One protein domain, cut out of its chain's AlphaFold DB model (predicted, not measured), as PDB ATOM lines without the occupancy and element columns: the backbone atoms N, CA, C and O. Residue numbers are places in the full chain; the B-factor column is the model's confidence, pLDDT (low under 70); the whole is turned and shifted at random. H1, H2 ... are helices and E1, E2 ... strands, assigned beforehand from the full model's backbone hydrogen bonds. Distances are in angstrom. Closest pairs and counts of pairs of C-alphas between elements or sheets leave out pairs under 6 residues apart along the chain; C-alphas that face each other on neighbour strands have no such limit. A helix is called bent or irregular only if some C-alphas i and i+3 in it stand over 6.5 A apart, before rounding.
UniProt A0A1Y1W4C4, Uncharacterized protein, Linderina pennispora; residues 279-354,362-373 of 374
ATOM      1  N   SER A 279     -28.843 -29.040  47.294       89.00
ATOM      2  CA  SER A 279     -28.038 -28.023  46.607       89.00
ATOM      3  C   SER A 279     -26.685 -28.574  46.148       89.00
ATOM      4  O   SER A 279     -26.271 -28.273  45.035       89.00
ATOM      5  N   ASP A 280     -26.023 -29.405  46.956       88.50
ATOM      6  CA  ASP A 280     -24.741 -30.021  46.589       88.50
ATOM      7  C   ASP A 280     -24.928 -31.046  45.458       88.50
ATOM      8  O   ASP A 280     -24.158 -31.065  44.498       88.50
ATOM      9  N   ILE A 281     -25.995 -31.851  45.527       87.44
ATOM     10  CA  ILE A 281     -26.373 -32.811  44.476       87.44
ATOM     11  C   ILE A 281     -26.701 -32.076  43.169       87.44
ATOM     12  O   ILE A 281     -26.253 -32.485  42.100       87.44
ATOM     13  N   ALA A 282     -27.435 -30.965  43.245       88.31
ATOM     14  CA  ALA A 282     -27.777 -30.136  42.095       88.31
ATOM     15  C   ALA A 282     -26.541 -29.501  41.438       88.31
ATOM     16  O   ALA A 282     -26.446 -29.504  40.212       88.31
ATOM     17  N   VAL A 283     -25.571 -29.010  42.225       88.88
ATOM     18  CA  VAL A 283     -24.287 -28.511  41.695       88.88
ATOM     19  C   VAL A 283     -23.544 -29.636  40.978       88.88
ATOM     20  O   VAL A 283     -23.155 -29.474  39.825       88.88
ATOM     21  N   MET A 284     -23.408 -30.795  41.626       87.81
ATOM     22  CA  MET A 284     -22.738 -31.970  41.068       87.81
ATOM     23  C   MET A 284     -23.343 -32.393  39.716       87.81
ATOM     24  O   MET A 284     -22.615 -32.593  38.739       87.81
ATOM     25  N   LEU A 285     -24.675 -32.439  39.637       87.38
ATOM     26  CA  LEU A 285     -25.413 -32.810  38.432       87.38
ATOM     27  C   LEU A 285     -25.281 -31.734  37.337       87.38
ATOM     28  O   LEU A 285     -25.108 -32.060  36.163       87.38
ATOM     29  N   ALA A 286     -25.292 -30.450  37.710       87.69
ATOM     30  CA  ALA A 286     -25.115 -29.344  36.772       87.69
ATOM     31  C   ALA A 286     -23.698 -29.266  36.183       87.69
ATOM     32  O   ALA A 286     -23.544 -28.860  35.031       87.69
ATOM     33  N   GLU A 287     -22.670 -29.616  36.959       86.69
ATOM     34  CA  GLU A 287     -21.269 -29.522  36.538       86.69
ATOM     35  C   GLU A 287     -20.827 -30.684  35.647       86.69
ATOM     36  O   GLU A 287     -20.041 -30.469  34.722       86.69
ATOM     37  N   ARG A 288     -21.283 -31.916  35.918       84.19
ATOM     38  CA  ARG A 288     -20.780 -33.125  35.233       84.19
ATOM     39  C   ARG A 288     -21.878 -34.147  34.893       84.19
ATOM     40  O   ARG A 288     -21.743 -35.313  35.261       84.19
ATOM     41  N   PRO A 289     -22.930 -33.773  34.147       84.81
ATOM     42  CA  PRO A 289     -24.108 -34.624  33.946       84.81
ATOM     43  C   PRO A 289     -23.799 -35.983  33.290       84.81
ATOM     44  O   PRO A 289     -24.318 -37.011  33.721       84.81
ATOM     45  N   GLU A 290     -22.897 -36.020  32.304       84.56
ATOM     46  CA  GLU A 290     -22.493 -37.260  31.620       84.56
ATOM     47  C   GLU A 290     -21.772 -38.241  32.554       84.56
ATOM     48  O   GLU A 290     -22.038 -39.441  32.527       84.56
ATOM     49  N   ASN A 291     -20.894 -37.727  33.420       84.94
ATOM     50  CA  ASN A 291     -20.165 -38.537  34.395       84.94
ATOM     51  C   ASN A 291     -21.132 -39.118  35.441       84.94
ATOM     52  O   ASN A 291     -21.073 -40.301  35.762       84.94
ATOM     53  N   VAL A 292     -22.097 -38.311  35.893       84.75
ATOM     54  CA  VAL A 292     -23.156 -38.745  36.816       84.75
ATOM     55  C   VAL A 292     -23.968 -39.891  36.236       84.75
ATOM     56  O   VAL A 292     -24.163 -40.898  36.910       84.75
ATOM     57  N   LEU A 293     -24.376 -39.795  34.973       84.69
ATOM     58  CA  LEU A 293     -25.095 -40.878  34.306       84.69
ATOM     59  C   LEU A 293     -24.285 -42.183  34.249       84.69
ATOM     60  O   LEU A 293     -24.845 -43.252  34.498       84.69
ATOM     61  N   GLN A 294     -22.989 -42.098  33.933       84.25
ATOM     62  CA  GLN A 294     -22.106 -43.266  33.862       84.25
ATOM     63  C   GLN A 294     -21.946 -43.940  35.228       84.25
ATOM     64  O   GLN A 294     -22.102 -45.154  35.341       84.25
ATOM     65  N   VAL A 295     -21.678 -43.156  36.272       83.81
ATOM     66  CA  VAL A 295     -21.439 -43.663  37.631       83.81
ATOM     67  C   VAL A 295     -22.713 -44.197  38.286       83.81
ATOM     68  O   VAL A 295     -22.661 -45.204  38.984       83.81
ATOM     69  N   CYS A 296     -23.866 -43.564  38.055       79.31
ATOM     70  CA  CYS A 296     -25.154 -44.045  38.559       79.31
ATOM     71  C   CYS A 296     -25.638 -45.331  37.858       79.31
ATOM     72  O   CYS A 296     -26.699 -45.849  38.196       79.31
ATOM     73  N   GLY A 297     -24.904 -45.856  36.870       79.00
ATOM     74  CA  GLY A 297     -25.227 -47.132  36.229       79.00
ATOM     75  C   GLY A 297     -26.436 -47.078  35.293       79.00
ATOM     76  O   GLY A 297     -27.029 -48.117  35.004       79.00
ATOM     77  N   GLY A 298     -26.813 -45.887  34.812       82.19
ATOM     78  CA  GLY A 298     -27.840 -45.726  33.785       82.19
ATOM     79  C   GLY A 298     -28.883 -44.645  34.063       82.19
ATOM     80  O   GLY A 298     -28.923 -43.985  35.104       82.19
ATOM     81  N   TRP A 299     -29.761 -44.459  33.076       81.12
ATOM     82  CA  TRP A 299     -30.704 -43.345  33.039       81.12
ATOM     83  C   TRP A 299     -31.767 -43.379  34.137       81.12
ATOM     84  O   TRP A 299     -32.256 -42.322  34.522       81.12
ATOM     85  N   ASP A 300     -32.153 -44.550  34.637       82.25
ATOM     86  CA  ASP A 300     -33.235 -44.636  35.622       82.25
ATOM     87  C   ASP A 300     -32.808 -44.096  36.994       82.25
ATOM     88  O   ASP A 300     -33.564 -43.343  37.612       82.25
ATOM     89  N   GLN A 301     -31.569 -44.367  37.427       81.38
ATOM     90  CA  GLN A 301     -31.001 -43.755  38.636       81.38
ATOM     91  C   GLN A 301     -30.760 -42.250  38.450       81.38
ATOM     92  O   GLN A 301     -31.059 -41.455  39.341       81.38
ATOM     93  N   TYR A 302     -30.302 -41.840  37.264       84.81
ATOM     94  CA  TYR A 302     -30.144 -40.424  36.929       84.81
ATOM     95  C   TYR A 302     -31.482 -39.660  36.987       84.81
ATOM     96  O   TYR A 302     -31.574 -38.571  37.556       84.81
ATOM     97  N   LEU A 303     -32.558 -40.245  36.451       84.25
ATOM     98  CA  LEU A 303     -33.905 -39.676  36.533       84.25
ATOM     99  C   LEU A 303     -34.442 -39.662  37.969       84.25
ATOM    100  O   LEU A 303     -35.175 -38.740  38.324       84.25
ATOM    101  N   ALA A 304     -34.087 -40.645  38.802       83.75
ATOM    102  CA  ALA A 304     -34.438 -40.638  40.221       83.75
ATOM    103  C   ALA A 304     -33.794 -39.449  40.960       83.75
ATOM    104  O   ALA A 304     -34.483 -38.766  41.716       83.75
ATOM    105  N   LEU A 305     -32.527 -39.133  40.667       83.88
ATOM    106  CA  LEU A 305     -31.845 -37.942  41.193       83.88
ATOM    107  C   LEU A 305     -32.520 -36.642  40.746       83.88
ATOM    108  O   LEU A 305     -32.798 -35.770  41.570       83.88
ATOM    109  N   LEU A 306     -32.847 -36.520  39.456       86.12
ATOM    110  CA  LEU A 306     -33.577 -35.355  38.945       86.12
ATOM    111  C   LEU A 306     -34.959 -35.206  39.592       86.12
ATOM    112  O   LEU A 306     -35.365 -34.090  39.905       86.12
ATOM    113  N   ARG A 307     -35.674 -36.313  39.836       86.38
ATOM    114  CA  ARG A 307     -36.946 -36.297  40.578       86.38
ATOM    115  C   ARG A 307     -36.748 -35.823  42.012       86.38
ATOM    116  O   ARG A 307     -37.522 -34.993  42.467       86.38
ATOM    117  N   GLN A 308     -35.714 -36.299  42.704       85.25
ATOM    118  CA  GLN A 308     -35.403 -35.859  44.065       85.25
ATOM    119  C   GLN A 308     -35.108 -34.353  44.120       85.25
ATOM    120  O   GLN A 308     -35.586 -33.669  45.027       85.25
ATOM    121  N   ILE A 309     -34.375 -33.826  43.135       86.69
ATOM    122  CA  ILE A 309     -34.142 -32.383  42.995       86.69
ATOM    123  C   ILE A 309     -35.457 -31.648  42.729       86.69
ATOM    124  O   ILE A 309     -35.732 -30.654  43.389       86.69
ATOM    125  N   ALA A 310     -36.286 -32.143  41.808       84.00
ATOM    126  CA  ALA A 310     -37.553 -31.506  41.459       84.00
ATOM    127  C   ALA A 310     -38.544 -31.460  42.630       84.00
ATOM    128  O   ALA A 310     -39.223 -30.454  42.808       84.00
ATOM    129  N   VAL A 311     -38.592 -32.508  43.458       87.75
ATOM    130  CA  VAL A 311     -39.419 -32.544  44.680       87.75
ATOM    131  C   VAL A 311     -39.006 -31.459  45.677       87.75
ATOM    132  O   VAL A 311     -39.854 -30.956  46.402       87.75
ATOM    133  N   ASN A 312     -37.727 -31.078  45.692       86.06
ATOM    134  CA  ASN A 312     -37.175 -30.072  46.600       86.06
ATOM    135  C   ASN A 312     -36.703 -28.811  45.850       86.06
ATOM    136  O   ASN A 312     -35.740 -28.152  46.257       86.06
ATOM    137  N   ALA A 313     -37.324 -28.508  44.706       83.62
ATOM    138  CA  ALA A 313     -36.908 -27.405  43.842       83.62
ATOM    139  C   ALA A 313     -37.073 -26.041  44.524       83.62
ATOM    140  O   ALA A 313     -36.258 -25.144  44.317       83.62
ATOM    141  N   ASP A 314     -38.072 -25.907  45.395       84.88
ATOM    142  CA  ASP A 314     -38.319 -24.741  46.242       84.88
ATOM    143  C   ASP A 314     -37.086 -24.336  47.069       84.88
ATOM    144  O   ASP A 314     -36.782 -23.151  47.194       84.88
ATOM    145  N   GLN A 315     -36.300 -25.309  47.541       85.19
ATOM    146  CA  GLN A 315     -35.051 -25.059  48.267       85.19
ATOM    147  C   GLN A 315     -33.925 -24.524  47.372       85.19
ATOM    148  O   GLN A 315     -32.907 -24.048  47.888       85.19
ATOM    149  N   LEU A 316     -34.049 -24.649  46.051       83.50
ATOM    150  CA  LEU A 316     -33.052 -24.229  45.069       83.50
ATOM    151  C   LEU A 316     -33.411 -22.908  44.388       83.50
ATOM    152  O   LEU A 316     -32.498 -22.203  43.948       83.50
ATOM    153  N   LEU A 317     -34.696 -22.552  44.324       82.56
ATOM    154  CA  LEU A 317     -35.167 -21.320  43.694       82.56
ATOM    155  C   LEU A 317     -34.413 -20.090  44.228       82.56
ATOM    156  O   LEU A 317     -34.161 -19.933  45.423       82.56
ATOM    157  N   GLY A 318     -33.984 -19.222  43.309       78.56
ATOM    158  CA  GLY A 318     -33.205 -18.017  43.619       78.56
ATOM    159  C   GLY A 318     -31.723 -18.250  43.959       78.56
ATOM    160  O   GLY A 318     -30.942 -17.294  43.942       78.56
ATOM    161  N   LYS A 319     -31.283 -19.493  44.205       85.69
ATOM    162  CA  LYS A 319     -29.864 -19.808  44.436       85.69
ATOM    163  C   LYS A 319     -29.078 -19.847  43.124       85.69
ATOM    164  O   LYS A 319     -29.607 -20.105  42.045       85.69
ATOM    165  N   LYS A 320     -27.758 -19.648  43.221       87.88
ATOM    166  CA  LYS A 320     -26.841 -19.707  42.065       87.88
ATOM    167  C   LYS A 320     -26.889 -21.057  41.339       87.88
ATOM    168  O   LYS A 320     -26.855 -21.075  40.113       87.88
ATOM    169  N   VAL A 321     -27.026 -22.153  42.088       85.88
ATOM    170  CA  VAL A 321     -27.104 -23.514  41.533       85.88
ATOM    171  C   VAL A 321     -28.297 -23.700  40.594       85.88
ATOM    172  O   VAL A 321     -28.159 -24.351  39.566       85.88
ATOM    173  N   TRP A 322     -29.441 -23.072  40.878       86.12
ATOM    174  CA  TRP A 322     -30.619 -23.165  40.014       86.12
ATOM    175  C   TRP A 322     -30.354 -22.570  38.632       86.12
ATOM    176  O   TRP A 322     -30.568 -23.217  37.611       86.12
ATOM    177  N   LYS A 323     -29.770 -21.367  38.597       85.00
ATOM    178  CA  LYS A 323     -29.358 -20.720  37.342       85.00
ATOM    179  C   LYS A 323     -28.324 -21.556  36.589       85.00
ATOM    180  O   LYS A 323     -28.381 -21.652  35.368       85.00
ATOM    181  N   GLN A 324     -27.393 -22.175  37.315       84.38
ATOM    182  CA  GLN A 324     -26.388 -23.057  36.729       84.38
ATOM    183  C   GLN A 324     -27.034 -24.283  36.069       84.38
ATOM    184  O   GLN A 324     -26.704 -24.583  34.922       84.38
ATOM    185  N   MET A 325     -27.998 -24.927  36.737       83.06
ATOM    186  CA  MET A 325     -28.777 -26.035  36.173       83.06
ATOM    187  C   MET A 325     -29.549 -25.629  34.914       83.06
ATOM    188  O   MET A 325     -29.548 -26.367  33.937       83.06
ATOM    189  N   GLN A 326     -30.155 -24.438  34.891       82.00
ATOM    190  CA  GLN A 326     -30.875 -23.953  33.705       82.00
ATOM    191  C   GLN A 326     -29.967 -23.801  32.473       82.00
ATOM    192  O   GLN A 326     -30.409 -23.936  31.329       82.00
ATOM    193  N   THR A 327     -28.690 -23.494  32.695       83.50
ATOM    194  CA  THR A 327     -27.711 -23.305  31.616       83.50
ATOM    195  C   THR A 327     -26.956 -24.571  31.223       83.50
ATOM    196  O   THR A 327     -26.369 -24.608  30.141       83.50
ATOM    197  N   SER A 328     -26.945 -25.601  32.069       83.12
ATOM    198  CA  SER A 328     -26.210 -26.836  31.810       83.12
ATOM    199  C   SER A 328     -27.043 -27.840  31.009       83.12
ATOM    200  O   SER A 328     -28.269 -27.771  30.939       83.12
ATOM    201  N   LYS A 329     -26.369 -28.804  30.368       83.38
ATOM    202  CA  LYS A 329     -27.017 -29.914  29.646       83.38
ATOM    203  C   LYS A 329     -27.361 -31.054  30.604       83.38
ATOM    204  O   LYS A 329     -26.966 -32.193  30.391       83.38
ATOM    205  N   CYS A 330     -27.995 -30.727  31.721       81.19
ATOM    206  CA  CYS A 330     -28.178 -31.662  32.822       81.19
ATOM    207  C   CYS A 330     -29.559 -32.338  32.819       81.19
ATOM    208  O   CYS A 330     -29.798 -33.273  33.584       81.19
ATOM    209  N   LEU A 331     -30.473 -31.898  31.950       81.88
ATOM    210  CA  LEU A 331     -31.791 -32.503  31.785       81.88
ATOM    211  C   LEU A 331     -31.752 -33.637  30.766       81.88
ATOM    212  O   LEU A 331     -30.848 -33.726  29.940       81.88
ATOM    213  N   VAL A 332     -32.768 -34.495  30.815       78.75
ATOM    214  CA  VAL A 332     -32.941 -35.598  29.866       78.75
ATOM    215  C   VAL A 332     -34.023 -35.222  28.861       78.75
ATOM    216  O   VAL A 332     -35.169 -34.988  29.236       78.75
ATOM    217  N   GLY A 333     -33.655 -35.167  27.587       74.81
ATOM    218  CA  GLY A 333     -34.572 -35.112  26.457       74.81
ATOM    219  C   GLY A 333     -34.800 -36.502  25.863       74.81
ATOM    220  O   GLY A 333     -33.953 -37.389  25.972       74.81
ATOM    221  N   MET A 334     -35.946 -36.686  25.215       70.31
ATOM    222  CA  MET A 334     -36.232 -37.857  24.385       70.31
ATOM    223  C   MET A 334     -36.225 -37.434  22.917       70.31
ATOM    224  O   MET A 334     -36.815 -36.409  22.570       70.31
ATOM    225  N   ARG A 335     -35.563 -38.213  22.059       67.25
ATOM    226  CA  ARG A 335     -35.565 -38.020  20.607       67.25
ATOM    227  C   ARG A 335     -36.185 -39.242  19.939       67.25
ATOM    228  O   ARG A 335     -35.694 -40.354  20.112       67.25
ATOM    229  N   GLU A 336     -37.241 -39.028  19.159       54.97
ATOM    230  CA  GLU A 336     -37.798 -40.061  18.281       54.97
ATOM    231  C   GLU A 336     -36.841 -40.311  17.109       54.97
ATOM    232  O   GLU A 336     -36.426 -39.372  16.417       54.97
ATOM    233  N   GLN A 337     -36.478 -41.574  16.876       53.97
ATOM    234  CA  GLN A 337     -35.768 -41.952  15.660       53.97
ATOM    235  C   GLN A 337     -36.736 -41.925  14.472       53.97
ATOM    236  O   GLN A 337     -37.775 -42.585  14.468       53.97
ATOM    237  N   LYS A 338     -36.394 -41.169  13.422       48.03
ATOM    238  CA  LYS A 338     -37.099 -41.253  12.137       48.03
ATOM    239  C   LYS A 338     -36.686 -42.542  11.430       48.03
ATOM    240  O   LYS A 338     -35.742 -42.537  10.649       48.03
ATOM    241  N   GLY A 339     -37.406 -43.623  11.712       48.97
ATOM    242  CA  GLY A 339     -37.247 -44.888  11.003       48.97
ATOM    243  C   GLY A 339     -37.758 -46.094  11.780       48.97
ATOM    244  O   GLY A 339     -36.953 -46.835  12.314       48.97
ATOM    245  N   GLY A 340     -39.077 -46.294  11.797       42.75
ATOM    246  CA  GLY A 340     -39.727 -47.616  11.784       42.75
ATOM    247  C   GLY A 340     -39.565 -48.595  12.956       42.75
ATOM    248  O   GLY A 340     -40.372 -49.511  13.031       42.75
ATOM    249  N   GLU A 341     -38.619 -48.421  13.871       41.28
ATOM    250  CA  GLU A 341     -38.501 -49.250  15.075       41.28
ATOM    251  C   GLU A 341     -38.656 -48.370  16.318       41.28
ATOM    252  O   GLU A 341     -38.067 -47.294  16.416       41.28
ATOM    253  N   GLU A 342     -39.514 -48.800  17.247       42.59
ATOM    254  CA  GLU A 342     -39.862 -48.101  18.489       42.59
ATOM    255  C   GLU A 342     -38.648 -47.989  19.434       42.59
ATOM    256  O   GLU A 342     -38.522 -48.709  20.421       42.59
ATOM    257  N   GLY A 343     -37.726 -47.077  19.131       43.12
ATOM    258  CA  GLY A 343     -36.567 -46.750  19.957       43.12
ATOM    259  C   GLY A 343     -36.591 -45.283  20.381       43.12
ATOM    260  O   GLY A 343     -36.272 -44.394  19.592       43.12
ATOM    261  N   LEU A 344     -36.953 -45.014  21.639       53.75
ATOM    262  CA  LEU A 344     -36.789 -43.694  22.260       53.75
ATOM    263  C   LEU A 344     -35.327 -43.514  22.689       53.75
ATOM    264  O   LEU A 344     -34.878 -44.146  23.645       53.75
ATOM    265  N   ASP A 345     -34.598 -42.628  22.013       58.31
ATOM    266  CA  ASP A 345     -33.205 -42.314  22.340       58.31
ATOM    267  C   ASP A 345     -33.162 -41.209  23.415       58.31
ATOM    268  O   ASP A 345     -33.740 -40.129  23.235       58.31
ATOM    269  N   ARG A 346     -32.530 -41.481  24.568       71.12
ATOM    270  CA  ARG A 346     -32.393 -40.514  25.677       71.12
ATOM    271  C   ARG A 346     -31.119 -39.697  25.468       71.12
ATOM    272  O   ARG A 346     -30.034 -40.257  25.358       71.12
ATOM    273  N   VAL A 347     -31.243 -38.371  25.439       70.50
ATOM    274  CA  VAL A 347     -30.126 -37.449  25.170       70.50
ATOM    275  C   VAL A 347     -30.107 -36.341  26.215       70.50
ATOM    276  O   VAL A 347     -31.157 -35.900  26.676       70.50
ATOM    277  N   PHE A 348     -28.926 -35.848  26.582       69.25
ATOM    278  CA  PHE A 348     -28.821 -34.660  27.423       69.25
ATOM    279  C   PHE A 348     -29.379 -33.415  26.720       69.25
ATOM    280  O   PHE A 348     -29.034 -33.116  25.575       69.25
ATOM    281  N   ALA A 349     -30.214 -32.664  27.430       61.22
ATOM    282  CA  ALA A 349     -30.832 -31.424  26.985       61.22
ATOM    283  C   ALA A 349     -30.524 -30.293  27.981       61.22
ATOM    284  O   ALA A 349     -30.383 -30.526  29.181       61.22
ATOM    285  N   GLY A 350     -30.404 -29.061  27.482       57.72
ATOM    286  CA  GLY A 350     -30.396 -27.855  28.321       57.72
ATOM    287  C   GLY A 350     -31.774 -27.192  28.338       57.72
ATOM    288  O   GLY A 350     -32.558 -27.410  27.413       57.72
ATOM    289  N   CYS A 351     -32.067 -26.344  29.336       52.50
ATOM    290  CA  CYS A 351     -33.370 -25.658  29.418       52.50
ATOM    291  C   CYS A 351     -33.629 -24.702  28.239       52.50
ATOM    292  O   CYS A 351     -34.777 -24.390  27.935       52.50
ATOM    293  N   ARG A 352     -32.589 -24.258  27.518       40.66
ATOM    294  CA  ARG A 352     -32.747 -23.516  26.256       40.66
ATOM    295  C   ARG A 352     -32.862 -24.461  25.063       40.66
ATOM    296  O   ARG A 352     -31.953 -24.542  24.241       40.66
ATOM    297  N   ALA A 353     -34.001 -25.129  24.938       33.06
ATOM    298  CA  ALA A 353     -34.461 -25.640  23.652       33.06
ATOM    299  C   ALA A 353     -35.579 -24.713  23.140       33.06
ATOM    300  O   ALA A 353     -36.727 -24.858  23.563       33.06
ATOM    301  N   PRO A 354     -35.286 -23.726  22.272       28.17
ATOM    302  CA  PRO A 354     -36.342 -22.960  21.627       28.17
ATOM    303  C   PRO A 354     -37.119 -23.896  20.688       28.17
ATOM    304  O   PRO A 354     -36.572 -24.366  19.695       28.17
ATOM    305  N   GLY A 362     -46.643 -37.653  30.061       28.52
ATOM    306  CA  GLY A 362     -47.106 -38.508  31.164       28.52
ATOM    307  C   GLY A 362     -46.234 -38.361  32.414       28.52
ATOM    308  O   GLY A 362     -45.144 -37.806  32.332       28.52
ATOM    309  N   ALA A 363     -46.705 -38.860  33.560       32.84
ATOM    310  CA  ALA A 363     -46.249 -38.583  34.937       32.84
ATOM    311  C   ALA A 363     -44.726 -38.427  35.213       32.84
ATOM    312  O   ALA A 363     -44.354 -37.800  36.197       32.84
ATOM    313  N   GLY A 364     -43.827 -38.920  34.355       34.81
ATOM    314  CA  GLY A 364     -42.388 -38.624  34.403       34.81
ATOM    315  C   GLY A 364     -41.973 -37.216  33.939       34.81
ATOM    316  O   GLY A 364     -40.818 -36.842  34.115       34.81
ATOM    317  N   ALA A 365     -42.881 -36.428  33.368       36.44
ATOM    318  CA  ALA A 365     -42.562 -35.176  32.695       36.44
ATOM    319  C   ALA A 365     -42.815 -33.893  33.499       36.44
ATOM    320  O   ALA A 365     -42.427 -32.807  33.071       36.44
ATOM    321  N   GLN A 366     -43.407 -34.008  34.689       38.47
ATOM    322  CA  GLN A 366     -43.507 -32.877  35.617       38.47
ATOM    323  C   GLN A 366     -42.117 -32.351  36.024       38.47
ATOM    324  O   GLN A 366     -41.953 -31.156  36.234       38.47
ATOM    325  N   VAL A 367     -41.093 -33.210  36.028       40.69
ATOM    326  CA  VAL A 367     -39.698 -32.859  36.359       40.69
ATOM    327  C   VAL A 367     -39.094 -31.862  35.359       40.69
ATOM    328  O   VAL A 367     -38.378 -30.949  35.759       40.69
ATOM    329  N   LEU A 368     -39.411 -32.004  34.064       40.56
ATOM    330  CA  LEU A 368     -38.949 -31.102  32.997       40.56
ATOM    331  C   LEU A 368     -39.642 -29.736  33.059       40.56
ATOM    332  O   LEU A 368     -39.021 -28.724  32.753       40.56
ATOM    333  N   ALA A 369     -40.910 -29.695  33.474       39.62
ATOM    334  CA  ALA A 369     -41.659 -28.449  33.601       39.62
ATOM    335  C   ALA A 369     -41.189 -27.604  34.798       39.62
ATOM    336  O   ALA A 369     -41.101 -26.390  34.674       39.62
ATOM    337  N   VAL A 370     -40.825 -28.230  35.925       42.66
ATOM    338  CA  VAL A 370     -40.416 -27.511  37.150       42.66
ATOM    339  C   VAL A 370     -39.056 -26.814  37.003       42.66
ATOM    340  O   VAL A 370     -38.862 -25.748  37.570       42.66
ATOM    341  N   LEU A 371     -38.122 -27.368  36.222       42.88
ATOM    342  CA  LEU A 371     -36.793 -26.767  35.994       42.88
ATOM    343  C   LEU A 371     -36.771 -25.721  34.859       42.88
ATOM    344  O   LEU A 371     -35.834 -24.924  34.772       42.88
ATOM    345  N   CYS A 372     -37.792 -25.721  33.996       38.75
ATOM    346  CA  CYS A 372     -37.911 -24.829  32.838       38.75
ATOM    347  C   CYS A 372     -38.955 -23.711  33.004       38.75
ATOM    348  O   CYS A 372     -38.990 -22.821  32.156       38.75
ATOM    349  N   ALA A 373     -39.809 -23.755  34.030       37.75
ATOM    350  CA  ALA A 373     -40.803 -22.717  34.289       37.75
ATOM    351  C   ALA A 373     -40.213 -21.605  35.177       37.75
ATOM    352  O   ALA A 373     -39.974 -21.828  36.362       37.75
TER     353      ALA A 373
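This is residues 279 to 354 and 362 to 373 of the 374 residues of an uncharacterized protein of Linderina pennispora (UniProt A0A1Y1W4C4). A two-stranded hairpin, E1 and E2, runs away from a small cluster of five short helices, its turn at one end of the longest axis and the beginning of H4 near the other. In the cluster H3 is the longest helix, with H2 at its beginning and H5 near its end, while H1 and H4 form a pair of their own. The printed part has 88 residues, with five named helices and two named strands in the order H1 H2 H3 H4 E1 E2 H5; the sheet is E1 - E2, antiparallel, and the class is mixed, helices and strands. The whole is compact, with a radius of gyration of the C-alphas of 13.2 A, yet elongated in outline, spanning 44 by 29 by 22 A.

E1, residues 331 to 336, and E2, residues 344 to 349, form an antiparallel hairpin with 143 degrees between their directions. N 333 and O 347 are 2.8 A apart and N 349 and O 331 are 2.8 A apart, both within hydrogen-bond range. H3, residues 299 to 311, comes nearest to E1 at the C-alphas of Leu 303 and Val 332, 7.9 A apart. With residues 306 to 310 alone H3 touches H5, residues 363 to 372, at a steep tilt of 61 degrees, the same way; the closest C-alphas are those of Ala 310 and Val 367, 5.7 A. H2, residues 289 to 295, and H3 touch only at the corner, the closest C-alphas being those of Leu 293 and Tyr 302, 5.7 A. H1, residues 279 to 287, touches H4, residues 320 to 327, the same way at a shallow tilt of 33 degrees, only just short of steep; the C-alphas of Ala 286 and Met 325 are closest, 5.0 A. H1 and H5 are apart. Every O i to N i+4 pair is within hydrogen-bond range in H1, H2, H3 and H4, and 3 of 6 are in H5.

H1 begins at C-alpha 279, (-28.038, -28.023, 46.607). H3 is 18.1 A long, E1 16.6 A, H5 16.2 A and E2 14.4 A. E1 begins at C-alpha 331, (-31.791, -32.503, 31.785). H5 ends at C-alpha 372, (-37.911, -24.829, 32.838), and is irregular, but only just: C-alphas 364 and 367 are 6.7 A apart.

The two C-alphas farthest apart are those of Lys 319 and Gly 340, 44.0 A. Residues 355 to 361 are not printed, and C-alphas 354 and 362 are 21.2 A apart across this cut. Of the links that are printed whole, none is long. Mean pLDDT of the printed part is 70.5, and it is under 70 at residues 335 to 345, 348 to 354 and 362 to 373.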